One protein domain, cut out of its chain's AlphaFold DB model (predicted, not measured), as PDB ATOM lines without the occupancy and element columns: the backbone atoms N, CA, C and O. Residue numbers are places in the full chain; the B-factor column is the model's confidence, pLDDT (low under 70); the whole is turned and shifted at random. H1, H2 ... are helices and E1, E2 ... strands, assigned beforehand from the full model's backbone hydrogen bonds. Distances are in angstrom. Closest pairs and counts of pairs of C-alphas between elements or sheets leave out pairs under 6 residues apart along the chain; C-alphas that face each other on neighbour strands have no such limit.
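AT A GLANCE: This is residues 312 to 495 of the 654 residues of the protein "Insecticide toxin TcdB middle/N-terminal region" of Chryseobacterium indoltheticum (UniProt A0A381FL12). A single broad, twisted sheet of nine antiparallel strands, most of them long, makes the body of the domain, an open slab with E1 at one edge and E9 at another; its strands hold 94 of the 184 printed residues. Successive strands fold back side by side from E1 to E7; E8 is a short side branch near the end of E7, and the two very short helices H1 and H2 only graze the sheet. The 184 printed residues include named elements in the order E1 E2 E3 E4 H1 E5 E6 E7 E8 H2 E9, mostly strand. The whole is loose, with a radius of gyration of the C-alphas of 20.4 A and spans of 62 by 42 by 33 A.

HOW THE PARTS SIT: E1, residues 319 to 328, and E2, residues 336 to 346, form a hairpin, with N 321 and O 344 2.8 A apart. E3, residues 359 to 372, lies on the other side of E2, with N 362 and O 343 2.9 A apart. E4, residues 377 to 389, follows E3 in a hairpin, with N 365 and O 385 2.9 A apart; these four strands are a meander, each the antiparallel neighbour of the one before. E3 bends by 56 degrees at residue 368 and E4 by 54 degrees at residue 382. H1, residues 391 to 394, only grazes the sheet with residues 391 to 392. E5, residues 401 to 409, is antiparallel to E4, with N 386 and O 405 2.8 A apart. E6, residues 420 to 427, is antiparallel to E5, with N 406 and O 424 2.9 A apart. E7, residues 432 to 444, has three neighbours: E6 and E8, residues 447 to 451, on one side, and E9, residues 469 to 479, on the other side. E5, E6, E7 and E8 form a second meander. Within hydrogen-bond range are N 423 and O 436 across E6 and E7, 2.8 A apart, N 444 and O 450 across E7 and E8, 3.0 A apart, and N 437 and O 476 across E7 and E9, 2.8 A apart. H2, residues 457 to 462, only grazes the sheet; 0 of its 2 O i to N i+4 pairs but 3 of 3 O i to N i+3 pairs are within hydrogen-bond range, and H1 is too short for an i+4 pair.

IN THESE COORDINATES: E1 begins at C-alpha 319, (74.188, 69.264, 105.625), and spans 29.9 A. E2 spans 30.4 A, E3 39.6 A, E4 33.1 A, E7 37.2 A and E9 30.4 A. E9 ends at C-alpha 479, (104.949, 79.978, 94.386).

THE WHOLE: The C-alphas of Gly 351 and Ser 462, the two farthest apart, are 63.5 A apart. The printed part has no cut. The link from E2 to E3 is long, with 12 residues. Residues 480 to 495 hold no named element. The mean pLDDT of the printed part is 90.8; residues 394 and 465 are under 70.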
ATOM      1  N   VAL A 312      71.695  67.657 100.788       96.81
ATOM      2  CA  VAL A 312      72.015  66.396 101.465       96.81
ATOM      3  C   VAL A 312      72.132  66.660 102.958       96.81
ATOM      4  O   VAL A 312      72.746  67.642 103.367       96.81
ATOM      5  N   THR A 313      71.538  65.787 103.769       96.00
ATOM      6  CA  THR A 313      71.683  65.795 105.234       96.00
ATOM      7  C   THR A 313      72.454  64.549 105.640       96.00
ATOM      8  O   THR A 313      72.119  63.446 105.205       96.00
ATOM      9  N   THR A 314      73.512  64.717 106.425       91.25
ATOM     10  CA  THR A 314      74.351  63.613 106.886       91.25
ATOM     11  C   THR A 314      73.758  62.993 108.156       91.25
ATOM     12  O   THR A 314      73.090  63.686 108.927       91.25
ATOM     13  N   PRO A 315      74.017  61.700 108.434       89.12
ATOM     14  CA  PRO A 315      73.519  61.045 109.649       89.12
ATOM     15  C   PRO A 315      73.978  61.703 110.958       89.12
ATOM     16  O   PRO A 315      73.340  61.516 111.988       89.12
ATOM     17  N   MET A 316      75.079  62.459 110.924       86.00
ATOM     18  CA  MET A 316      75.640  63.148 112.091       86.00
ATOM     19  C   MET A 316      75.070  64.563 112.296       86.00
ATOM     20  O   MET A 316      75.515  65.258 113.199       86.00
ATOM     21  N   GLY A 317      74.089  64.984 111.488       86.81
ATOM     22  CA  GLY A 317      73.382  66.262 111.639       86.81
ATOM     23  C   GLY A 317      73.856  67.384 110.710       86.81
ATOM     24  O   GLY A 317      73.140  68.370 110.549       86.81
ATOM     25  N   GLY A 318      75.005  67.228 110.050       92.56
ATOM     26  CA  GLY A 318      75.496  68.181 109.052       92.56
ATOM     27  C   GLY A 318      74.674  68.177 107.763       92.56
ATOM     28  O   GLY A 318      73.898  67.262 107.484       92.56
ATOM     29  N   SER A 319      74.848  69.196 106.928       95.19
ATOM     30  CA  SER A 319      74.188  69.264 105.625       95.19
ATOM     31  C   SER A 319      74.970  70.080 104.608       95.19
ATOM     32  O   SER A 319      75.819  70.892 104.958       95.19
ATOM     33  N   TRP A 320      74.666  69.889 103.330       95.19
ATOM     34  CA  TRP A 320      75.099  70.812 102.293       95.19
ATOM     35  C   TRP A 320      73.995  71.044 101.273       95.19
ATOM     36  O   TRP A 320      73.232  70.138 100.940       95.19
ATOM     37  N   GLU A 321      73.901  72.286 100.815       96.06
ATOM     38  CA  GLU A 321      72.890  72.793  99.898       96.06
ATOM     39  C   GLU A 321      73.551  73.289  98.619       96.06
ATOM     40  O   GLU A 321      74.584  73.961  98.658       96.06
ATOM     41  N   VAL A 322      72.939  72.971  97.483       96.50
ATOM     42  CA  VAL A 322      73.452  73.309  96.157       96.50
ATOM     43  C   VAL A 322      72.492  74.248  95.451       96.50
ATOM     44  O   VAL A 322      71.280  74.033  95.438       96.50
ATOM     45  N   ALA A 323      73.049  75.278  94.822       95.19
ATOM     46  CA  ALA A 323      72.336  76.109  93.868       95.19
ATOM     47  C   ALA A 323      72.958  75.968  92.479       95.19
ATOM     48  O   ALA A 323      74.177  75.836  92.338       95.19
ATOM     49  N   TYR A 324      72.112  76.075  91.462       94.12
ATOM     50  CA  TYR A 324      72.494  75.992  90.059       94.12
ATOM     51  C   TYR A 324      72.141  77.286  89.334       94.12
ATOM     52  O   TYR A 324      71.262  78.040  89.758       94.12
ATOM     53  N   GLU A 325      72.817  77.536  88.223       92.31
ATOM     54  CA  GLU A 325      72.433  78.560  87.262       92.31
ATOM     55  C   GLU A 325      72.376  77.979  85.862       92.31
ATOM     56  O   GLU A 325      73.124  77.071  85.512       92.31
ATOM     57  N   ARG A 326      71.457  78.510  85.065       88.88
ATOM     58  CA  ARG A 326      71.292  78.113  83.680       88.88
ATOM     59  C   ARG A 326      72.211  78.952  82.797       88.88
ATOM     60  O   ARG A 326      72.205  80.176  82.891       88.88
ATOM     61  N   VAL A 327      72.962  78.292  81.923       91.12
ATOM     62  CA  VAL A 327      73.858  78.908  80.933       91.12
ATOM     63  C   VAL A 327      73.687  78.236  79.569       91.12
ATOM     64  O   VAL A 327      73.089  77.162  79.467       91.12
ATOM     65  N   GLY A 328      74.210  78.861  78.514       89.38
ATOM     66  CA  GLY A 328      74.108  78.366  77.138       89.38
ATOM     67  C   GLY A 328      73.146  79.188  76.286       89.38
ATOM     68  O   GLY A 328      72.990  80.384  76.532       89.38
ATOM     69  N   ASN A 329      72.540  78.563  75.274       84.44
ATOM     70  CA  ASN A 329      71.786  79.237  74.206       84.44
ATOM     71  C   ASN A 329      72.590  80.336  73.493       84.44
ATOM     72  O   ASN A 329      72.065  81.379  73.099       84.44
ATOM     73  N   THR A 330      73.887  80.106  73.332       86.81
ATOM     74  CA  THR A 330      74.792  80.994  72.604       86.81
ATOM     75  C   THR A 330      75.334  80.287  71.372       86.81
ATOM     76  O   THR A 330      75.175  79.081  71.200       86.81
ATOM     77  N   TYR A 331      76.019  81.019  70.494       84.81
ATOM     78  CA  TYR A 331      76.672  80.390  69.350       84.81
ATOM     79  C   TYR A 331      77.716  79.345  69.782       84.81
ATOM     80  O   TYR A 331      77.780  78.267  69.197       84.81
ATOM     81  N   ASP A 332      78.507  79.632  70.816       86.94
ATOM     82  CA  ASP A 332      79.565  78.731  71.296       86.94
ATOM     83  C   ASP A 332      79.030  77.578  72.164       86.94
ATOM     84  O   ASP A 332      79.725  76.589  72.402       86.94
ATOM     85  N   MET A 333      77.780  77.692  72.618       88.88
ATOM     86  CA  MET A 333      77.067  76.707  73.425       88.88
ATOM     87  C   MET A 333      75.576  76.727  73.051       88.88
ATOM     88  O   MET A 333      74.783  77.348  73.762       88.88
ATOM     89  N   PRO A 334      75.187  76.106  71.921       82.56
ATOM     90  CA  PRO A 334      73.811  76.168  71.425       82.56
ATOM     91  C   PRO A 334      72.813  75.484  72.362       82.56
ATOM     92  O   PRO A 334      71.667  75.906  72.446       82.56
ATOM     93  N   GLN A 335      73.255  74.457  73.086       79.25
ATOM     94  CA  GLN A 335      72.486  73.813  74.141       79.25
ATOM     95  C   GLN A 335      72.393  74.687  75.395       79.25
ATOM     96  O   GLN A 335      73.272  75.508  75.662       79.25
ATOM     97  N   SER A 336      71.403  74.411  76.239       82.44
ATOM     98  CA  SER A 336      71.367  74.931  77.602       82.44
ATOM     99  C   SER A 336      71.795  73.885  78.626       82.44
ATOM    100  O   SER A 336      71.567  72.690  78.440       82.44
ATOM    101  N   LYS A 337      72.454  74.323  79.704       86.56
ATOM    102  CA  LYS A 337      72.812  73.468  80.843       86.56
ATOM    103  C   LYS A 337      72.678  74.217  82.162       86.56
ATOM    104  O   LYS A 337      72.968  75.411  82.239       86.56
ATOM    105  N   TYR A 338      72.335  73.474  83.208       88.69
ATOM    106  CA  TYR A 338      72.500  73.916  84.587       88.69
ATOM    107  C   TYR A 338      73.928  73.636  85.055       88.69
ATOM    108  O   TYR A 338      74.388  72.495  85.030       88.69
ATOM    109  N   VAL A 339      74.632  74.682  85.477       94.81
ATOM    110  CA  VAL A 339      75.972  74.600  86.068       94.81
ATOM    111  C   VAL A 339      75.904  74.904  87.559       94.81
ATOM    112  O   VAL A 339      75.019  75.623  88.026       94.81
ATOM    113  N   LEU A 340      76.829  74.324  88.326       96.94
ATOM    114  CA  LEU A 340      76.916  74.549  89.766       96.94
ATOM    115  C   LEU A 340      77.226  76.023  90.039       96.94
ATOM    116  O   LEU A 340      78.290  76.490  89.649       96.94
ATOM    117  N   LYS A 341      76.345  76.721  90.758       96.44
ATOM    118  CA  LYS A 341      76.507  78.136  91.118       96.44
ATOM    119  C   LYS A 341      77.120  78.314  92.499       96.44
ATOM    120  O   LYS A 341      77.995  79.157  92.694       96.44
ATOM    121  N   SER A 342      76.644  77.550  93.481       96.56
ATOM    122  CA  SER A 342      77.173  77.604  94.842       96.56
ATOM    123  C   SER A 342      76.893  76.341  95.633       96.56
ATOM    124  O   SER A 342      75.857  75.709  95.434       96.56
ATOM    125  N   VAL A 343      77.773  76.051  96.590       97.19
ATOM    126  CA  VAL A 343      77.551  75.047  97.635       97.19
ATOM    127  C   VAL A 343      77.669  75.733  98.986       97.19
ATOM    128  O   VAL A 343      78.639  76.456  99.224       97.19
ATOM    129  N   ILE A 344      76.682  75.524  99.851       95.62
ATOM    130  CA  ILE A 344      76.704  75.943 101.253       95.62
ATOM    131  C   ILE A 344      76.780  74.676 102.093       95.62
ATOM    132  O   ILE A 344      75.897  73.835 101.984       95.62
ATOM    133  N   THR A 345      77.798  74.547 102.933       94.50
ATOM    134  CA  THR A 345      77.970  73.401 103.834       94.50
ATOM    135  C   THR A 345      77.810  73.871 105.268       94.50
ATOM    136  O   THR A 345      78.400  74.880 105.641       94.50
ATOM    137  N   ASN A 346      77.034  73.138 106.058       92.31
ATOM    138  CA  ASN A 346      76.814  73.341 107.482       92.31
ATOM    139  C   ASN A 346      77.234  72.062 108.224       92.31
ATOM    140  O   ASN A 346      76.822  70.967 107.835       92.31
ATOM    141  N   ASP A 347      78.067  72.175 109.251       88.88
ATOM    142  CA  ASP A 347      78.572  71.009 109.990       88.88
ATOM    143  C   ASP A 347      77.528  70.350 110.915       88.88
ATOM    144  O   ASP A 347      77.661  69.171 111.248       88.88
ATOM    145  N   GLY A 348      76.445  71.058 111.246       87.38
ATOM    146  CA  GLY A 348      75.359  70.595 112.103       87.38
ATOM    147  C   GLY A 348      75.723  70.502 113.584       87.38
ATOM    148  O   GLY A 348      74.943  69.937 114.355       87.38
ATOM    149  N   PHE A 349      76.880  71.026 113.996       85.19
ATOM    150  CA  PHE A 349      77.356  70.936 115.369       85.19
ATOM    151  C   PHE A 349      77.195  72.285 116.080       85.19
ATOM    152  O   PHE A 349      77.828  73.265 115.744       85.19
ATOM    153  N   ALA A 350      76.313  72.335 117.082       80.06
ATOM    154  CA  ALA A 350      76.039  73.556 117.856       80.06
ATOM    155  C   ALA A 350      76.792  73.606 119.204       80.06
ATOM    156  O   ALA A 350      76.518  74.453 120.057       80.06
ATOM    157  N   GLY A 351      77.671  72.627 119.455       78.69
ATOM    158  CA  GLY A 351      78.350  72.430 120.740       78.69
ATOM    159  C   GLY A 351      79.617  73.266 120.919       78.69
ATOM    160  O   GLY A 351      80.195  73.272 122.005       78.69
ATOM    161  N   ASP A 352      80.053  73.965 119.878       77.88
ATOM    162  CA  ASP A 352      81.361  74.600 119.783       77.88
ATOM    163  C   ASP A 352      81.283  76.014 119.211       77.88
ATOM    164  O   ASP A 352      82.194  76.448 118.523       77.88
ATOM    165  N   ASN A 353      80.267  76.787 119.607       71.25
ATOM    166  CA  ASN A 353      80.045  78.190 119.207       71.25
ATOM    167  C   ASN A 353      81.292  79.115 119.270       71.25
ATOM    168  O   ASN A 353      81.298  80.200 118.688       71.25
ATOM    169  N   ALA A 354      82.347  78.725 119.996       75.44
ATOM    170  CA  ALA A 354      83.650  79.393 120.007       75.44
ATOM    171  C   ALA A 354      84.455  79.240 118.693       75.44
ATOM    172  O   ALA A 354      85.375  80.024 118.457       75.44
ATOM    173  N   TYR A 355      84.115  78.267 117.846       71.12
ATOM    174  CA  TYR A 355      84.809  77.865 116.620       71.12
ATOM    175  C   TYR A 355      84.032  78.225 115.342       71.12
ATOM    176  O   TYR A 355      84.214  77.602 114.300       71.12
ATOM    177  N   SER A 356      83.233  79.297 115.399       73.50
ATOM    178  CA  SER A 356      82.526  79.833 114.234       73.50
ATOM    179  C   SER A 356      83.478  80.200 113.076       73.50
ATOM    180  O   SER A 356      84.609  80.662 113.305       73.50
ATOM    181  N   PRO A 357      83.023  80.079 111.813       81.00
ATOM    182  CA  PRO A 357      81.647  79.799 111.389       81.00
ATOM    183  C   PRO A 357      81.344  78.310 111.140       81.00
ATOM    184  O   PRO A 357      82.060  77.649 110.397       81.00
ATOM    185  N   ASP A 358      80.180  77.857 111.611       86.12
ATOM    186  CA  ASP A 358      79.613  76.505 111.395       86.12
ATOM    187  C   ASP A 358      79.157  76.271 109.937       86.12
ATOM    188  O   ASP A 358      78.643  75.218 109.548       86.12
ATOM    189  N   VAL A 359      79.283  77.313 109.108       90.00
ATOM    190  CA  VAL A 359      78.863  77.340 107.710       90.00
ATOM    191  C   VAL A 359      80.030  77.762 106.836       90.00
ATOM    192  O   VAL A 359      80.672  78.779 107.085       90.00
ATOM    193  N   SER A 360      80.241  77.045 105.739       92.12
ATOM    194  CA  SER A 360      81.134  77.439 104.651       92.12
ATOM    195  C   SER A 360      80.349  77.593 103.353       92.12
ATOM    196  O   SER A 360      79.303  76.972 103.158       92.12
ATOM    197  N   LYS A 361      80.836  78.453 102.457       95.00
ATOM    198  CA  LYS A 361      80.218  78.669 101.150       95.00
ATOM    199  C   LYS A 361      81.273  78.804 100.068       95.00
ATOM    200  O   LYS A 361      82.250  79.537 100.223       95.00
ATOM    201  N   VAL A 362      81.016  78.152  98.944       96.44
ATOM    202  CA  VAL A 362      81.748  78.361  97.695       96.44
ATOM    203  C   VAL A 362      80.798  78.832  96.605       96.44
ATOM    204  O   VAL A 362      79.646  78.400  96.555       96.44
ATOM    205  N   THR A 363      81.269  79.716  95.733       97.50
ATOM    206  CA  THR A 363      80.579  80.083  94.489       97.50
ATOM    207  C   THR A 363      81.454  79.738  93.295       97.50
ATOM    208  O   THR A 363      82.677  79.778  93.398       97.50
ATOM    209  N   ALA A 364      80.837  79.385  92.174       98.00
ATOM    210  CA  ALA A 364      81.530  79.030  90.944       98.00
ATOM    211  C   ALA A 364      80.986  79.849  89.769       98.00
ATOM    212  O   ALA A 364      79.786  80.112  89.701       98.00
ATOM    213  N   SER A 365      81.872  80.256  88.861       97.62
ATOM    214  CA  SER A 365      81.520  80.938  87.613       97.62
ATOM    215  C   SER A 365      82.316  80.376  86.441       97.62
ATOM    216  O   SER A 365      83.499  80.052  86.584       97.62
ATOM    217  N   TYR A 366      81.684  80.316  85.274       97.69
ATOM    218  CA  TYR A 366      82.205  79.631  84.093       97.69
ATOM    219  C   TYR A 366      82.295  80.591  82.913       97.69
ATOM    220  O   TYR A 366      81.382  81.380  82.673       97.69
ATOM    221  N   GLU A 367      83.381  80.514  82.152       97.50
ATOM    222  CA  GLU A 367      83.629  81.396  81.014       97.50
ATOM    223  C   GLU A 367      84.137  80.603  79.804       97.50
ATOM    224  O   GLU A 367      84.765  79.549  79.944       97.50
ATOM    225  N   LYS A 368      83.892  81.151  78.606       96.31
ATOM    226  CA  LYS A 368      84.339  80.607  77.312       96.31
ATOM    227  C   LYS A 368      83.955  79.128  77.102       96.31
ATOM    228  O   LYS A 368      84.831  78.259  77.042       96.31
ATOM    229  N   PRO A 369      82.650  78.816  77.031       95.81
ATOM    230  CA  PRO A 369      82.202  77.486  76.634       95.81
ATOM    231  C   PRO A 369      82.640  77.157  75.201       95.81
ATOM    232  O   PRO A 369      82.788  78.060  74.382       95.81
ATOM    233  N   PHE A 370      82.788  75.869  74.882       93.19
ATOM    234  CA  PHE A 370      82.971  75.419  73.502       93.19
ATOM    235  C   PHE A 370      82.189  74.135  73.212       93.19
ATOM    236  O   PHE A 370      82.350  73.115  73.888       93.19
ATOM    237  N   HIS A 371      81.356  74.178  72.177       91.00
ATOM    238  CA  HIS A 371      80.663  73.027  71.616       91.00
ATOM    239  C   HIS A 371      81.204  72.709  70.218       91.00
ATOM    240  O   HIS A 371      80.997  73.472  69.269       91.00
ATOM    241  N   SER A 372      81.848  71.548  70.069       87.31
ATOM    242  CA  SER A 372      82.273  71.076  68.753       87.31
ATOM    243  C   SER A 372      81.049  70.636  67.967       87.31
ATOM    244  O   SER A 372      80.377  69.679  68.332       87.31
ATOM    245  N   ARG A 373      80.745  71.326  66.864       80.69
ATOM    246  CA  ARG A 373      79.652  70.938  65.952       80.69
ATOM    247  C   ARG A 373      79.980  69.690  65.143       80.69
ATOM    248  O   ARG A 373      79.068  69.009  64.697       80.69
ATOM    249  N   ARG A 374      81.271  69.417  64.939       78.81
ATOM    250  CA  ARG A 374      81.739  68.223  64.235       78.81
ATOM    251  C   ARG A 374      81.545  66.982  65.100       78.81
ATOM    252  O   ARG A 374      80.902  66.046  64.658       78.81
ATOM    253  N   GLU A 375      82.073  67.013  66.323       81.06
ATOM    254  CA  GLU A 375      81.945  65.909  67.291       81.06
ATOM    255  C   GLU A 375      80.618  65.946  68.055       81.06
ATOM    256  O   GLU A 375      80.367  65.100  68.908       81.06
ATOM    257  N   ARG A 376      79.801  66.980  67.810       81.75
ATOM    258  CA  ARG A 376      78.488  67.216  68.427       81.75
ATOM    259  C   ARG A 376      78.511  67.100  69.948       81.75
ATOM    260  O   ARG A 376      77.592  66.602  70.587       81.75
ATOM    261  N   THR A 377      79.624  67.543  70.513       87.44
ATOM    262  CA  THR A 377      79.975  67.320  71.904       87.44
ATOM    263  C   THR A 377      80.397  68.640  72.517       87.44
ATOM    264  O   THR A 377      81.211  69.389  71.968       87.44
ATOM    265  N   PHE A 378      79.870  68.912  73.707       92.31
ATOM    266  CA  PHE A 378      80.327  70.017  74.533       92.31
ATOM    267  C   PHE A 378      81.678  69.675  75.169       92.31
ATOM    268  O   PHE A 378      81.768  68.735  75.954       92.31
ATOM    269  N   TYR A 379      82.728  70.434  74.850       93.62
ATOM    270  CA  TYR A 379      84.070  70.199  75.401       93.62
ATOM    271  C   TYR A 379      84.264  70.826  76.784       93.62
ATOM    272  O   TYR A 379      85.271  70.562  77.437       93.62
ATOM    273  N   GLY A 380      83.305  71.631  77.246       95.31
ATOM    274  CA  GLY A 380      83.361  72.306  78.535       95.31
ATOM    275  C   GLY A 380      83.725  73.785  78.424       95.31
ATOM    276  O   GLY A 380      83.767  74.378  77.342       95.31
ATOM    277  N   PHE A 381      83.973  74.382  79.585       97.19
ATOM    278  CA  PHE A 381      84.381  75.775  79.740       97.19
ATOM    279  C   PHE A 381      85.906  75.874  79.818       97.19
ATOM    280  O   PHE A 381      86.533  75.080  80.518       97.19
ATOM    281  N   GLU A 382      86.502  76.852  79.132       97.75
ATOM    282  CA  GLU A 382      87.954  77.086  79.193       97.75
ATOM    283  C   GLU A 382      88.366  77.575  80.582       97.75
ATOM    284  O   GLU A 382      89.483  77.309  81.008       97.75
ATOM    285  N   LYS A 383      87.499  78.307  81.293       98.44
ATOM    286  CA  LYS A 383      87.840  78.927  82.577       98.44
ATOM    287  C   LYS A 383      86.738  78.722  83.613       98.44
ATOM    288  O   LYS A 383      85.567  78.990  83.349       98.44
ATOM    289  N   LEU A 384      87.152  78.295  84.803       98.56
ATOM    290  CA  LEU A 384      86.337  78.159  86.005       98.56
ATOM    291  C   LEU A 384      86.956  79.015  87.109       98.56
ATOM    292  O   LEU A 384      88.140  78.884  87.409       98.56
ATOM    293  N   THR A 385      86.158  79.878  87.726       98.38
ATOM    294  CA  THR A 385      86.558  80.611  88.930       98.38
ATOM    295  C   THR A 385      85.734  80.112  90.104       98.38
ATOM    296  O   THR A 385      84.509  80.188  90.064       98.38
ATOM    297  N   VAL A 386      86.397  79.620  91.148       98.25
ATOM    298  CA  VAL A 386      85.771  79.204  92.407       98.25
ATOM    299  C   VAL A 386      86.165  80.193  93.495       98.25
ATOM    300  O   VAL A 386      87.346  80.356  93.792       98.25
ATOM    301  N   ASN A 387      85.185  80.851  94.106       97.38
ATOM    302  CA  ASN A 387      85.414  81.732  95.244       97.38
ATOM    303  C   ASN A 387      85.028  81.014  96.534       97.38
ATOM    304  O   ASN A 387      83.897  80.549  96.673       97.38
ATOM    305  N   GLN A 388      85.944  80.976  97.494       95.69
ATOM    306  CA  GLN A 388      85.633  80.675  98.886       95.69
ATOM    307  C   GLN A 388      85.151  81.962  99.552       95.69
ATOM    308  O   GLN A 388      85.819  82.995  99.472       95.69
ATOM    309  N   ILE A 389      83.980  81.905 100.176       94.56
ATOM    310  CA  ILE A 389      83.324  83.063 100.780       94.56
ATOM    311  C   ILE A 389      83.678  83.147 102.267       94.56
ATOM    312  O   ILE A 389      83.645  82.135 102.967       94.56
ATOM    313  N   ASP A 390      83.986  84.352 102.752       91.12
ATOM    314  CA  ASP A 390      84.144  84.631 104.182       91.12
ATOM    315  C   ASP A 390      82.765  84.640 104.856       91.12
ATOM    316  O   ASP A 390      82.023  85.623 104.818       91.12
ATOM    317  N   THR A 391      82.406  83.514 105.466       89.75
ATOM    318  CA  THR A 391      81.150  83.353 106.203       89.75
ATOM    319  C   THR A 391      81.238  83.843 107.647       89.75
ATOM    320  O   THR A 391      80.201  83.950 108.302       89.75
ATOM    321  N   LYS A 392      82.434  84.180 108.153       84.50
ATOM    322  CA  LYS A 392      82.627  84.652 109.529       84.50
ATOM    323  C   LYS A 392      82.189  86.103 109.700       84.50
ATOM    324  O   LYS A 392      81.631  86.449 110.736       84.50
ATOM    325  N   GLN A 393      82.454  86.948 108.706       70.75
ATOM    326  CA  GLN A 393      82.159  88.380 108.810       70.75
ATOM    327  C   GLN A 393      80.664  88.694 108.671       70.75
ATOM    328  O   GLN A 393      80.137  89.484 109.449       70.75
ATOM    329  N   GLU A 394      79.972  88.084 107.702       68.50
ATOM    330  CA  GLU A 394      78.587  88.462 107.360       68.50
ATOM    331  C   GLU A 394      77.667  87.268 107.013       68.50
ATOM    332  O   GLU A 394      76.585  87.446 106.443       68.50
ATOM    333  N   GLY A 395      78.075  86.038 107.353       76.50
ATOM    334  CA  GLY A 395      77.311  84.814 107.090       76.50
ATOM    335  C   GLY A 395      77.253  84.400 105.611       76.50
ATOM    336  O   GLY A 395      77.781  85.055 104.716       76.50
ATOM    337  N   ALA A 396      76.567  83.288 105.324       79.12
ATOM    338  CA  ALA A 396      76.487  82.713 103.972       79.12
ATOM    339  C   ALA A 396      75.615  83.512 102.977       79.12
ATOM    340  O   ALA A 396      75.626  83.235 101.772       79.12
ATOM    341  N   SER A 397      74.860  84.505 103.452       79.19
ATOM    342  CA  SER A 397      73.984  85.343 102.621       79.19
ATOM    343  C   SER A 397      74.752  86.371 101.786       79.19
ATOM    344  O   SER A 397      74.237  86.859 100.781       79.19
ATOM    345  N   LYS A 398      75.985  86.701 102.180       77.56
ATOM    346  CA  LYS A 398      76.856  87.653 101.484       77.56
ATOM    347  C   LYS A 398      77.910  86.899 100.673       77.56
ATOM    348  O   LYS A 398      78.208  85.745 100.952       77.56
ATOM    349  N   ASN A 399      78.433  87.530  99.622       84.81
ATOM    350  CA  ASN A 399      79.428  86.938  98.715       84.81
ATOM    351  C   ASN A 399      80.789  87.639  98.860       84.81
ATOM    352  O   ASN A 399      81.432  87.959  97.862       84.81
ATOM    353  N   VAL A 400      81.207  87.919 100.097       90.56
ATOM    354  CA  VAL A 400      82.532  88.490 100.372       90.56
ATOM    355  C   VAL A 400      83.576  87.405 100.135       90.56
ATOM    356  O   VAL A 400      83.569  86.373 100.798       90.56
ATOM    357  N   VAL A 401      84.451  87.605  99.154       93.25
ATOM    358  CA  VAL A 401      85.464  86.610  98.785       93.25
ATOM    359  C   VAL A 401      86.589  86.613  99.821       93.25
ATOM    360  O   VAL A 401      87.153  87.661 100.111       93.25
ATOM    361  N   TYR A 402      86.931  85.437 100.347       92.69
ATOM    362  CA  TYR A 402      88.113  85.208 101.185       92.69
ATOM    363  C   TYR A 402      89.322  84.789 100.339       92.69
ATOM    364  O   TYR A 402      90.431  85.299 100.498       92.69
ATOM    365  N   ARG A 403      89.088  83.849  99.420       95.19
ATOM    366  CA  ARG A 403      90.091  83.257  98.533       95.19
ATOM    367  C   ARG A 403      89.443  82.898  97.207       95.19
ATOM    368  O   ARG A 403      88.276  82.511  97.167       95.19
ATOM    369  N   LYS A 404      90.208  82.988  96.130       96.88
ATOM    370  CA  LYS A 404      89.774  82.676  94.773       96.88
ATOM    371  C   LYS A 404      90.701  81.634  94.161       96.88
ATOM    372  O   LYS A 404      91.917  81.744  94.270       96.88
ATOM    373  N   THR A 405      90.128  80.655  93.478       98.44
ATOM    374  CA  THR A 405      90.861  79.705  92.642       98.44
ATOM    375  C   THR A 405      90.396  79.870  91.204       98.44
ATOM    376  O   THR A 405      89.202  79.774  90.929       98.44
ATOM    377  N   ILE A 406      91.322  80.130  90.283       98.56
ATOM    378  CA  ILE A 406      91.042  80.219  88.846       98.56
ATOM    379  C   ILE A 406      91.672  79.008  88.172       98.56
ATOM    380  O   ILE A 406      92.886  78.840  88.213       98.56
ATOM    381  N   GLN A 407      90.857  78.186  87.525       98.75
ATOM    382  CA  GLN A 407      91.290  77.032  86.748       98.75
ATOM    383  C   GLN A 407      91.061  77.299  85.262       98.75
ATOM    384  O   GLN A 407      90.000  77.793  84.872       98.75
ATOM    385  N   LYS A 408      92.044  76.954  84.429       98.56
ATOM    386  CA  LYS A 408      91.913  76.919  82.973       98.56
ATOM    387  C   LYS A 408      92.000  75.485  82.474       98.56
ATOM    388  O   LYS A 408      92.962  74.777  82.775       98.56
ATOM    389  N   PHE A 409      91.029  75.089  81.668       98.44
ATOM    390  CA  PHE A 409      90.920  73.771  81.062       98.44
ATOM    391  C   PHE A 409      91.097  73.860  79.549       98.44
ATOM    392  O   PHE A 409      90.773  74.871  78.926       98.44
ATOM    393  N   ASN A 410      91.593  72.788  78.939       96.38
ATOM    394  CA  ASN A 410      91.550  72.662  77.492       96.38
ATOM    395  C   ASN A 410      90.123  72.292  77.063       96.38
ATOM    396  O   ASN A 410      89.558  71.306  77.533       96.38
ATOM    397  N   ASN A 411      89.549  73.083  76.162       95.12
ATOM    398  CA  ASN A 411      88.285  72.793  75.488       95.12
ATOM    399  C   ASN A 411      88.391  73.026  73.971       95.12
ATOM    400  O   ASN A 411      87.391  73.295  73.317       95.12
ATOM    401  N   LYS A 412      89.605  72.952  73.412       91.12
ATOM    402  CA  LYS A 412      89.881  73.242  71.998       91.12
ATOM    403  C   LYS A 412      89.993  71.997  71.130       91.12
ATOM    404  O   LYS A 412      89.875  72.104  69.912       91.12
ATOM    405  N   ASN A 413      90.242  70.841  71.744       90.00
ATOM    406  CA  ASN A 413      90.338  69.571  71.042       90.00
ATOM    407  C   ASN A 413      89.615  68.438  71.784       90.00
ATOM    408  O   ASN A 413      89.648  68.369  73.014       90.00
ATOM    409  N   TYR A 414      89.036  67.510  71.022       90.56
ATOM    410  CA  TYR A 414      88.287  66.356  71.522       90.56
ATOM    411  C   TYR A 414      89.032  65.504  72.558       90.56
ATOM    412  O   TYR A 414      88.417  65.030  73.516       90.56
ATOM    413  N   TYR A 415      90.333  65.269  72.366       92.75
ATOM    414  CA  TYR A 415      91.127  64.379  73.215       92.75
ATOM    415  C   TYR A 415      91.554  65.047  74.523       92.75
ATOM    416  O   TYR A 415      91.671  64.375  75.541       92.75
ATOM    417  N   LEU A 416      91.777  66.364  74.500       93.88
ATOM    418  CA  LEU A 416      92.219  67.135  75.666       93.88
ATOM    419  C   LEU A 416      91.064  67.817  76.412       93.88
ATOM    420  O   LEU A 416      91.321  68.513  77.391       93.88
ATOM    421  N   LYS A 417      89.809  67.632  75.981       94.25
ATOM    422  CA  LYS A 417      88.640  68.248  76.622       94.25
ATOM    423  C   LYS A 417      88.617  67.970  78.132       94.25
ATOM    424  O   LYS A 417      88.709  66.824  78.565       94.25
ATOM    425  N   GLY A 418      88.523  69.027  78.934       95.38
ATOM    426  CA  GLY A 418      88.518  68.943  80.397       95.38
ATOM    427  C   GLY A 418      89.892  68.734  81.049       95.38
ATOM    428  O   GLY A 418      89.964  68.643  82.273       95.38
ATOM    429  N   ALA A 419      90.994  68.693  80.291       97.31
ATOM    430  CA  ALA A 419      92.334  68.621  80.871       97.31
ATOM    431  C   ALA A 419      92.706  69.954  81.544       97.31
ATOM    432  O   ALA A 419      92.687  71.006  80.902       97.31
ATOM    433  N   LEU A 420      93.068  69.921  82.832       98.38
ATOM    434  CA  LEU A 420      93.462  71.106  83.605       98.38
ATOM    435  C   LEU A 420      94.838  71.611  83.158       98.38
ATOM    436  O   LEU A 420      95.849  70.984  83.481       98.38
ATOM    437  N   LEU A 421      94.885  72.751  82.470       98.31
ATOM    438  CA  LEU A 421      96.112  73.381  81.971       98.31
ATOM    439  C   LEU A 421      96.787  74.262  83.021       98.31
ATOM    440  O   LEU A 421      98.012  74.305  83.104       98.31
ATOM    441  N   ASN A 422      95.994  74.988  83.805       98.44
ATOM    442  CA  ASN A 422      96.497  75.967  84.758       98.44
ATOM    443  C   ASN A 422      95.536  76.102  85.941       98.44
ATOM    444  O   ASN A 422      94.325  76.083  85.750       98.44
ATOM    445  N   GLU A 423      96.068  76.247  87.146       98.56
ATOM    446  CA  GLU A 423      95.313  76.526  88.364       98.56
ATOM    447  C   GLU A 423      96.052  77.590  89.168       98.56
ATOM    448  O   GLU A 423      97.212  77.400  89.516       98.56
ATOM    449  N   MET A 424      95.388  78.699  89.471       98.06
ATOM    450  CA  MET A 424      95.932  79.794  90.267       98.06
ATOM    451  C   MET A 424      95.137  79.952  91.554       98.06
ATOM    452  O   MET A 424      93.908  80.004  91.517       98.06
ATOM    453  N   MET A 425      95.834  80.092  92.679       98.06
ATOM    454  CA  MET A 425      95.252  80.489  93.959       98.06
ATOM    455  C   MET A 425      95.561  81.961  94.222       98.06
ATOM    456  O   MET A 425      96.724  82.369  94.204       98.06
ATOM    457  N   LEU A 426      94.517  82.733  94.503       98.00
ATOM    458  CA  LEU A 426      94.569  84.156  94.798       98.00
ATOM    459  C   LEU A 426      93.843  84.458  96.108       98.00
ATOM    460  O   LEU A 426      92.944  83.722  96.518       98.00
ATOM    461  N   ASP A 427      94.187  85.569  96.743       96.19
ATOM    462  CA  ASP A 427      93.411  86.099  97.862       96.19
ATOM    463  C   ASP A 427      92.215  86.959  97.407       96.19
ATOM    464  O   ASP A 427      91.858  87.023  96.223       96.19
ATOM    465  N   LYS A 428      91.561  87.600  98.381       93.81
ATOM    466  CA  LYS A 428      90.420  88.496  98.171       93.81
ATOM    467  C   LYS A 428      90.729  89.694  97.264       93.81
ATOM    468  O   LYS A 428      89.839  90.130  96.537       93.81
ATOM    469  N   ASP A 429      91.968  90.187  97.274       95.38
ATOM    470  CA  ASP A 429      92.408  91.362  96.515       95.38
ATOM    471  C   ASP A 429      92.995  90.955  95.152       95.38
ATOM    472  O   ASP A 429      93.540  91.782  94.431       95.38
ATOM    473  N   SER A 430      92.837  89.682  94.766       96.44
ATOM    474  CA  SER A 430      93.379  89.092  93.536       96.44
ATOM    475  C   SER A 430      94.910  89.156  93.448       96.44
ATOM    476  O   SER A 430      95.470  89.201  92.348       96.44
ATOM    477  N   LEU A 431      95.587  89.094  94.600       97.19
ATOM    478  CA  LEU A 431      97.025  88.862  94.671       97.19
ATOM    479  C   LEU A 431      97.306  87.361  94.593       97.19
ATOM    480  O   LEU A 431      96.600  86.542  95.190       97.19
ATOM    481  N   VAL A 432      98.317  86.984  93.816       97.62
ATOM    482  CA  VAL A 432      98.596  85.585  93.474       97.62
ATOM    483  C   VAL A 432      99.503  84.950  94.526       97.62
ATOM    484  O   VAL A 432     100.524  85.518  94.900       97.62
ATOM    485  N   TRP A 433      99.146  83.746  94.980       97.19
ATOM    486  CA  TRP A 433      99.906  82.969  95.969       97.19
ATOM    487  C   TRP A 433     100.583  81.741  95.366       97.19
ATOM    488  O   TRP A 433     101.705  81.391  95.720       97.19
ATOM    489  N   SER A 434      99.910  81.053  94.448       96.81
ATOM    490  CA  SER A 434     100.499  79.907  93.755       96.81
ATOM    491  C   SER A 434      99.841  79.692  92.405       96.81
ATOM    492  O   SER A 434      98.675  80.037  92.214       96.81
ATOM    493  N   GLU A 435     100.596  79.106  91.487       97.69
ATOM    494  CA  GLU A 435     100.143  78.724  90.161       97.69
ATOM    495  C   GLU A 435     100.681  77.335  89.820       97.69
ATOM    496  O   GLU A 435     101.885  77.095  89.863       97.69
ATOM    497  N   LYS A 436      99.804  76.419  89.425       98.06
ATOM    498  CA  LYS A 436     100.165  75.112  88.886       98.06
ATOM    499  C   LYS A 436      99.870  75.082  87.394       98.06
ATOM    500  O   LYS A 436      98.746  75.340  86.986       98.06
ATOM    501  N   ILE A 437     100.858  74.727  86.583       98.31
ATOM    502  CA  ILE A 437     100.762  74.616  85.125       98.31
ATOM    503  C   ILE A 437     101.014  73.164  84.730       98.31
ATOM    504  O   ILE A 437     102.032  72.588  85.117       98.31
ATOM    505  N   ASN A 438     100.119  72.583  83.936       98.50
ATOM    506  CA  ASN A 438     100.287  71.253  83.359       98.50
ATOM    507  C   ASN A 438     100.380  71.361  81.838       98.50
ATOM    508  O   ASN A 438      99.572  72.030  81.193       98.50
ATOM    509  N   TYR A 439     101.348  70.655  81.269       97.75
ATOM    510  CA  TYR A 439     101.541  70.554  79.830       97.75
ATOM    511  C   TYR A 439     101.189  69.143  79.390       97.75
ATOM    512  O   TYR A 439     101.714  68.182  79.951       97.75
ATOM    513  N   TYR A 440     100.324  69.029  78.386       96.50
ATOM    514  CA  TYR A 440      99.911  67.754  77.812       96.50
ATOM    515  C   TYR A 440     100.303  67.683  76.343       96.50
ATOM    516  O   TYR A 440     100.330  68.699  75.647       96.50
ATOM    517  N   SER A 441     100.500  66.465  75.857       94.44
ATOM    518  CA  SER A 441     100.553  66.171  74.435       94.44
ATOM    519  C   SER A 441      99.805  64.886  74.123       94.44
ATOM    520  O   SER A 441      99.535  64.050  74.987       94.44
ATOM    521  N   LEU A 442      99.459  64.732  72.849       94.06
ATOM    522  CA  LEU A 442      98.862  63.510  72.348       94.06
ATOM    523  C   LEU A 442      99.941  62.605  71.768       94.06
ATOM    524  O   LEU A 442     100.837  63.045  71.040       94.06
ATOM    525  N   LYS A 443      99.831  61.318  72.079       93.69
ATOM    526  CA  LYS A 443     100.738  60.266  71.628       93.69
ATOM    527  C   LYS A 443      99.952  59.148  70.949       93.69
ATOM    528  O   LYS A 443      98.742  59.010  71.132       93.69
ATOM    529  N   LYS A 444     100.625  58.328  70.145       91.62
ATOM    530  CA  LYS A 444      99.985  57.182  69.480       91.62
ATOM    531  C   LYS A 444      99.689  56.060  70.482       91.62
ATOM    532  O   LYS A 444     100.516  55.743  71.333       91.62
ATOM    533  N   ILE A 445      98.541  55.400  70.340       89.06
ATOM    534  CA  ILE A 445      98.197  54.197  71.118       89.06
ATOM    535  C   ILE A 445      99.215  53.086  70.805       89.06
ATOM    536  O   ILE A 445      99.575  52.903  69.642       89.06
ATOM    537  N   ARG A 446      99.710  52.371  71.831       83.00
ATOM    538  CA  ARG A 446     100.776  51.337  71.743       83.00
ATOM    539  C   ARG A 446     102.130  51.819  71.194       83.00
ATOM    540  O   ARG A 446     103.067  51.042  71.068       83.00
ATOM    541  N   SER A 447     102.263  53.108  70.892       89.19
ATOM    542  CA  SER A 447     103.531  53.786  70.614       89.19
ATOM    543  C   SER A 447     103.525  55.105  71.380       89.19
ATOM    544  O   SER A 447     103.583  56.196  70.815       89.19
ATOM    545  N   THR A 448     103.392  54.975  72.698       90.88
ATOM    546  CA  THR A 448     103.039  56.021  73.669       90.88
ATOM    547  C   THR A 448     104.078  57.135  73.811       90.88
ATOM    548  O   THR A 448     103.805  58.143  74.450       90.88
ATOM    549  N   ASN A 449     105.244  57.010  73.171       92.38
ATOM    550  CA  ASN A 449     106.259  58.067  73.096       92.38
ATOM    551  C   ASN A 449     106.305  58.767  71.726       92.38
ATOM    552  O   ASN A 449     106.956  59.800  71.584       92.38
ATOM    553  N   SER A 450     105.606  58.239  70.718       93.25
ATOM    554  CA  SER A 450     105.509  58.852  69.392       93.25
ATOM    555  C   SER A 450     104.439  59.944  69.386       93.25
ATOM    556  O   SER A 450     103.322  59.677  69.838       93.25
ATOM    557  N   PRO A 451     104.715  61.138  68.827       92.19
ATOM    558  CA  PRO A 451     103.727  62.207  68.768       92.19
ATOM    559  C   PRO A 451     102.520  61.809  67.911       92.19
ATOM    560  O   PRO A 451     102.640  61.111  66.895       92.19
ATOM    561  N   PHE A 452     101.352  62.286  68.328       90.81
ATOM    562  CA  PHE A 452     100.112  62.236  67.573       90.81
ATOM    563  C   PHE A 452      99.695  63.664  67.226       90.81
ATOM    564  O   PHE A 452      99.398  64.469  68.107       90.81
ATOM    565  N   ASN A 453      99.686  63.978  65.931       86.75
ATOM    566  CA  ASN A 453      99.226  65.278  65.458       86.75
ATOM    567  C   ASN A 453      97.707  65.356  65.587       86.75
ATOM    568  O   ASN A 453      96.999  64.426  65.197       86.75
ATOM    569  N   TYR A 454      97.223  66.483  66.090       84.12
ATOM    570  CA  TYR A 454      95.805  66.752  66.245       84.12
ATOM    571  C   TYR A 454      95.473  68.158  65.771       84.12
ATOM    572  O   TYR A 454      96.352  68.994  65.564       84.12
ATOM    573  N   PHE A 455      94.183  68.383  65.577       85.94
ATOM    574  CA  PHE A 455      93.639  69.644  65.112       85.94
ATOM    575  C   PHE A 455      92.775  70.249  66.212       85.94
ATOM    576  O   PHE A 455      92.169  69.524  66.995       85.94
ATOM    577  N   GLU A 456      92.723  71.572  66.276       88.06
ATOM    578  CA  GLU A 456      91.926  72.301  67.261       88.06
ATOM    579  C   GLU A 456      90.798  73.071  66.567       88.06
ATOM    580  O   GLU A 456      90.956  73.553  65.439       88.06
ATOM    581  N   GLY A 457      89.659  73.195  67.250       83.00
ATOM    582  CA  GLY A 457      88.500  73.948  66.779       83.00
ATOM    583  C   GLY A 457      87.991  73.478  65.412       83.00
ATOM    584  O   GLY A 457      87.807  72.290  65.168       83.00
ATOM    585  N   GLU A 458      87.777  74.417  64.490       77.25
ATOM    586  CA  GLU A 458      87.220  74.124  63.159       77.25
ATOM    587  C   GLU A 458      88.100  73.196  62.307       77.25
ATOM    588  O   GLU A 458      87.585  72.491  61.435       77.25
ATOM    589  N   LEU A 459      89.413  73.150  62.572       83.50
ATOM    590  CA  LEU A 459      90.325  72.261  61.853       83.50
ATOM    591  C   LEU A 459      90.094  70.786  62.197       83.50
ATOM    592  O   LEU A 459      90.505  69.933  61.418       83.50
ATOM    593  N   GLU A 460      89.399  70.459  63.294       80.19
ATOM    594  CA  GLU A 460      89.032  69.071  63.611       80.19
ATOM    595  C   GLU A 460      88.308  68.388  62.447       80.19
ATOM    596  O   GLU A 460      88.479  67.190  62.248       80.19
ATOM    597  N   LYS A 461      87.577  69.140  61.611       72.44
ATOM    598  CA  LYS A 461      86.837  68.612  60.453       72.44
ATOM    599  C   LYS A 461      87.703  67.841  59.453       72.44
ATOM    600  O   LYS A 461      87.167  66.993  58.747       72.44
ATOM    601  N   SER A 462      89.010  68.093  59.408       77.75
ATOM    602  CA  SER A 462      89.952  67.399  58.520       77.75
ATOM    603  C   SER A 462      90.645  66.187  59.164       77.75
ATOM    604  O   SER A 462      91.479  65.544  58.524       77.75
ATOM    605  N   ALA A 463      90.325  65.854  60.421       75.69
ATOM    606  CA  ALA A 463      90.970  64.764  61.145       75.69
ATOM    607  C   ALA A 463      90.500  63.380  60.659       75.69
ATOM    608  O   ALA A 463      89.307  63.093  60.657       75.69
ATOM    609  N   ASN A 464      91.448  62.487  60.354       72.12
ATOM    610  CA  ASN A 464      91.178  61.116  59.885       72.12
ATOM    611  C   ASN A 464      91.573  60.018  60.895       72.12
ATOM    612  O   ASN A 464      91.468  58.836  60.587       72.12
ATOM    613  N   ASN A 465      92.077  60.390  62.077       67.00
ATOM    614  CA  ASN A 465      92.583  59.448  63.081       67.00
ATOM    615  C   ASN A 465      91.613  59.321  64.266       67.00
ATOM    616  O   ASN A 465      91.102  60.333  64.745       67.00
ATOM    617  N   TYR A 466      91.440  58.093  64.772       71.38
ATOM    618  CA  TYR A 466      90.335  57.717  65.670       71.38
ATOM    619  C   TYR A 466      90.722  57.458  67.138       71.38
ATOM    620  O   TYR A 466      89.872  57.075  67.934       71.38
ATOM    621  N   GLY A 467      91.990  57.623  67.522       86.56
ATOM    622  CA  GLY A 467      92.409  57.377  68.904       86.56
ATOM    623  C   GLY A 467      93.804  57.898  69.226       86.56
ATOM    624  O   GLY A 467      94.739  57.724  68.442       86.56
ATOM    625  N   ALA A 468      93.940  58.500  70.406       91.31
ATOM    626  CA  ALA A 468      95.191  59.034  70.928       91.31
ATOM    627  C   ALA A 468      95.330  58.731  72.427       91.31
ATOM    628  O   ALA A 468      94.342  58.642  73.151       91.31
ATOM    629  N   PHE A 469      96.572  58.592  72.885       93.75
ATOM    630  CA  PHE A 469      96.928  58.560  74.298       93.75
ATOM    631  C   PHE A 469      97.209  59.990  74.769       93.75
ATOM    632  O   PHE A 469      98.053  60.675  74.188       93.75
ATOM    633  N   VAL A 470      96.500  60.443  75.803       95.38
ATOM    634  CA  VAL A 470      96.758  61.736  76.448       95.38
ATOM    635  C   VAL A 470      97.894  61.552  77.445       95.38
ATOM    636  O   VAL A 470      97.730  60.873  78.456       95.38
ATOM    637  N   ALA A 471      99.036  62.169  77.165       95.81
ATOM    638  CA  ALA A 471     100.197  62.149  78.040       95.81
ATOM    639  C   ALA A 471     100.368  63.517  78.702       95.81
ATOM    640  O   ALA A 471     100.326  64.548  78.030       95.81
ATOM    641  N   ILE A 472     100.611  63.535  80.011       96.88
ATOM    642  CA  ILE A 472     101.155  64.722  80.670       96.88
ATOM    643  C   ILE A 472     102.662  64.758  80.388       96.88
ATOM    644  O   ILE A 472     103.347  63.764  80.585       96.88
ATOM    645  N   ASP A 473     103.199  65.857  79.874       96.75
ATOM    646  CA  ASP A 473     104.637  65.985  79.604       96.75
ATOM    647  C   ASP A 473     105.363  66.595  80.806       96.75
ATOM    648  O   ASP A 473     106.476  66.189  81.149       96.75
ATOM    649  N   SER A 474     104.744  67.579  81.467       97.56
ATOM    650  CA  SER A 474     105.297  68.168  82.685       97.56
ATOM    651  C   SER A 474     104.262  68.901  83.528       97.56
ATOM    652  O   SER A 474     103.257  69.398  83.017       97.56
ATOM    653  N   THR A 475     104.573  69.023  84.814       97.75
ATOM    654  CA  THR A 475     103.881  69.898  85.758       97.75
ATOM    655  C   THR A 475     104.890  70.867  86.355       97.75
ATOM    656  O   THR A 475     105.990  70.473  86.746       97.75
ATOM    657  N   ARG A 476     104.513  72.140  86.441       96.12
ATOM    658  CA  ARG A 476     105.278  73.192  87.110       96.12
ATOM    659  C   ARG A 476     104.399  73.846  88.165       96.12
ATOM    660  O   ARG A 476     103.271  74.206  87.856       96.12
ATOM    661  N   THR A 477     104.917  74.018  89.374       95.94
ATOM    662  CA  THR A 477     104.247  74.799  90.423       95.94
ATOM    663  C   THR A 477     105.093  76.023  90.718       95.94
ATOM    664  O   THR A 477     106.228  75.872  91.152       95.94
ATOM    665  N   ASN A 478     104.556  77.211  90.478       95.25
ATOM    666  CA  ASN A 478     105.136  78.488  90.865       95.25
ATOM    667  C   ASN A 478     104.513  78.929  92.192       95.25
ATOM    668  O   ASN A 478     103.297  78.849  92.376       95.25
ATOM    669  N   ILE A 479     105.345  79.399  93.109       94.75
ATOM    670  CA  ILE A 479     104.949  79.978  94.386       94.75
ATOM    671  C   ILE A 479     105.267  81.469  94.353       94.75
ATOM    672  O   ILE A 479     106.358  81.889  93.957       94.75
ATOM    673  N   TYR A 480     104.291  82.237  94.811       95.19
ATOM    674  CA  TYR A 480     104.329  83.678  94.980       95.19
ATOM    675  C   TYR A 480     104.069  83.993  96.460       95.19
ATOM    676  O   TYR A 480     103.658  83.134  97.237       95.19
ATOM    677  N   ASP A 481     104.320  85.227  96.873       91.62
ATOM    678  CA  ASP A 481     104.186  85.693  98.260       91.62
ATOM    679  C   ASP A 481     102.884  86.471  98.514       91.62
ATOM    680  O   ASP A 481     102.740  87.099  99.562       91.62
ATOM    681  N   GLY A 482     101.942  86.452  97.563       93.81
ATOM    682  CA  GLY A 482     100.705  87.221  97.669       93.81
ATOM    683  C   GLY A 482     100.924  88.727  97.546       93.81
ATOM    684  O   GLY A 482     100.104  89.483  98.047       93.81
ATOM    685  N   THR A 483     102.021  89.191  96.932       94.12
ATOM    686  CA  THR A 483     102.307  90.635  96.806       94.12
ATOM    687  C   THR A 483     101.969  91.223  95.438       94.12
ATOM    688  O   THR A 483     101.867  92.441  95.309       94.12
ATOM    689  N   VAL A 484     101.766  90.379  94.421       94.75
ATOM    690  CA  VAL A 484     101.568  90.810  93.030       94.75
ATOM    691  C   VAL A 484     100.152  90.501  92.566       94.75
ATOM    692  O   VAL A 484      99.658  89.381  92.715       94.75
ATOM    693  N   HIS A 485      99.505  91.509  91.985       96.62
ATOM    694  CA  HIS A 485      98.166  91.396  91.418       96.62
ATOM    695  C   HIS A 485      98.183  90.601  90.105       96.62
ATOM    696  O   HIS A 485      99.095  90.759  89.294       96.62
ATOM    697  N   ILE A 486      97.151  89.784  89.860       95.50
ATOM    698  CA  ILE A 486      97.071  88.917  88.667       95.50
ATOM    699  C   ILE A 486      97.229  89.673  87.337       95.50
ATOM    700  O   ILE A 486      97.865  89.163  86.420       95.50
ATOM    701  N   ASP A 487      96.691  90.888  87.238       96.00
ATOM    702  CA  ASP A 487      96.714  91.676  85.993       96.00
ATOM    703  C   ASP A 487      98.107  92.209  85.621       96.00
ATOM    704  O   ASP A 487      98.342  92.564  84.468       96.00
ATOM    705  N   THR A 488      99.030  92.275  86.582       95.62
ATOM    706  CA  THR A 488     100.413  92.739  86.381       95.62
ATOM    707  C   THR A 488     101.435  91.626  86.591       95.62
ATOM    708  O   THR A 488     102.626  91.914  86.648       95.62
ATOM    709  N   LEU A 489     100.976  90.383  86.758       93.81
ATOM    710  CA  LEU A 489     101.820  89.238  87.069       93.81
ATOM    711  C   LEU A 489     102.814  88.961  85.940       93.81
ATOM    712  O   LEU A 489     102.414  88.784  84.787       93.81
ATOM    713  N   ASP A 490     104.089  88.836  86.291       93.06
ATOM    714  CA  ASP A 490     105.153  88.494  85.358       93.06
ATOM    715  C   ASP A 490     105.982  87.284  85.834       93.06
ATOM    716  O   ASP A 490     105.934  86.851  86.989       93.06
ATOM    717  N   ILE A 491     106.766  86.698  84.923       88.50
ATOM    718  CA  ILE A 491     107.649  85.569  85.234       88.50
ATOM    719  C   ILE A 491     108.729  85.923  86.273       88.50
ATOM    720  O   ILE A 491     109.189  85.029  86.984       88.50
ATOM    721  N   HIS A 492     109.118  87.200  86.392       91.75
ATOM    722  CA  HIS A 492     110.108  87.658  87.376       91.75
ATOM    723  C   HIS A 492     109.559  87.748  88.815       91.75
ATOM    724  O   HIS A 492     110.343  87.882  89.754       91.75
ATOM    725  N   ASP A 493     108.243  87.625  89.014       93.56
ATOM    726  CA  ASP A 493     107.619  87.672  90.345       93.56
ATOM    727  C   ASP A 493     107.645  86.324  91.080       93.56
ATOM    728  O   ASP A 493     107.344  86.245  92.273       93.56
ATOM    729  N   ILE A 494     108.017  85.249  90.379       92.56
ATOM    730  CA  ILE A 494     108.089  83.898  90.935       92.56
ATOM    731  C   ILE A 494     109.161  83.859  92.028       92.56
ATOM    732  O   ILE A 494     110.338  84.098  91.768       92.56
ATOM    733  N   ARG A 495     108.759  83.510  93.255       92.00
ATOM    734  CA  ARG A 495     109.674  83.398  94.404       92.00
ATOM    735  C   ARG A 495     110.352  82.046  94.474       92.00
ATOM    736  O   ARG A 495     111.508  81.956  94.850       92.00
TER     737      ARG A 495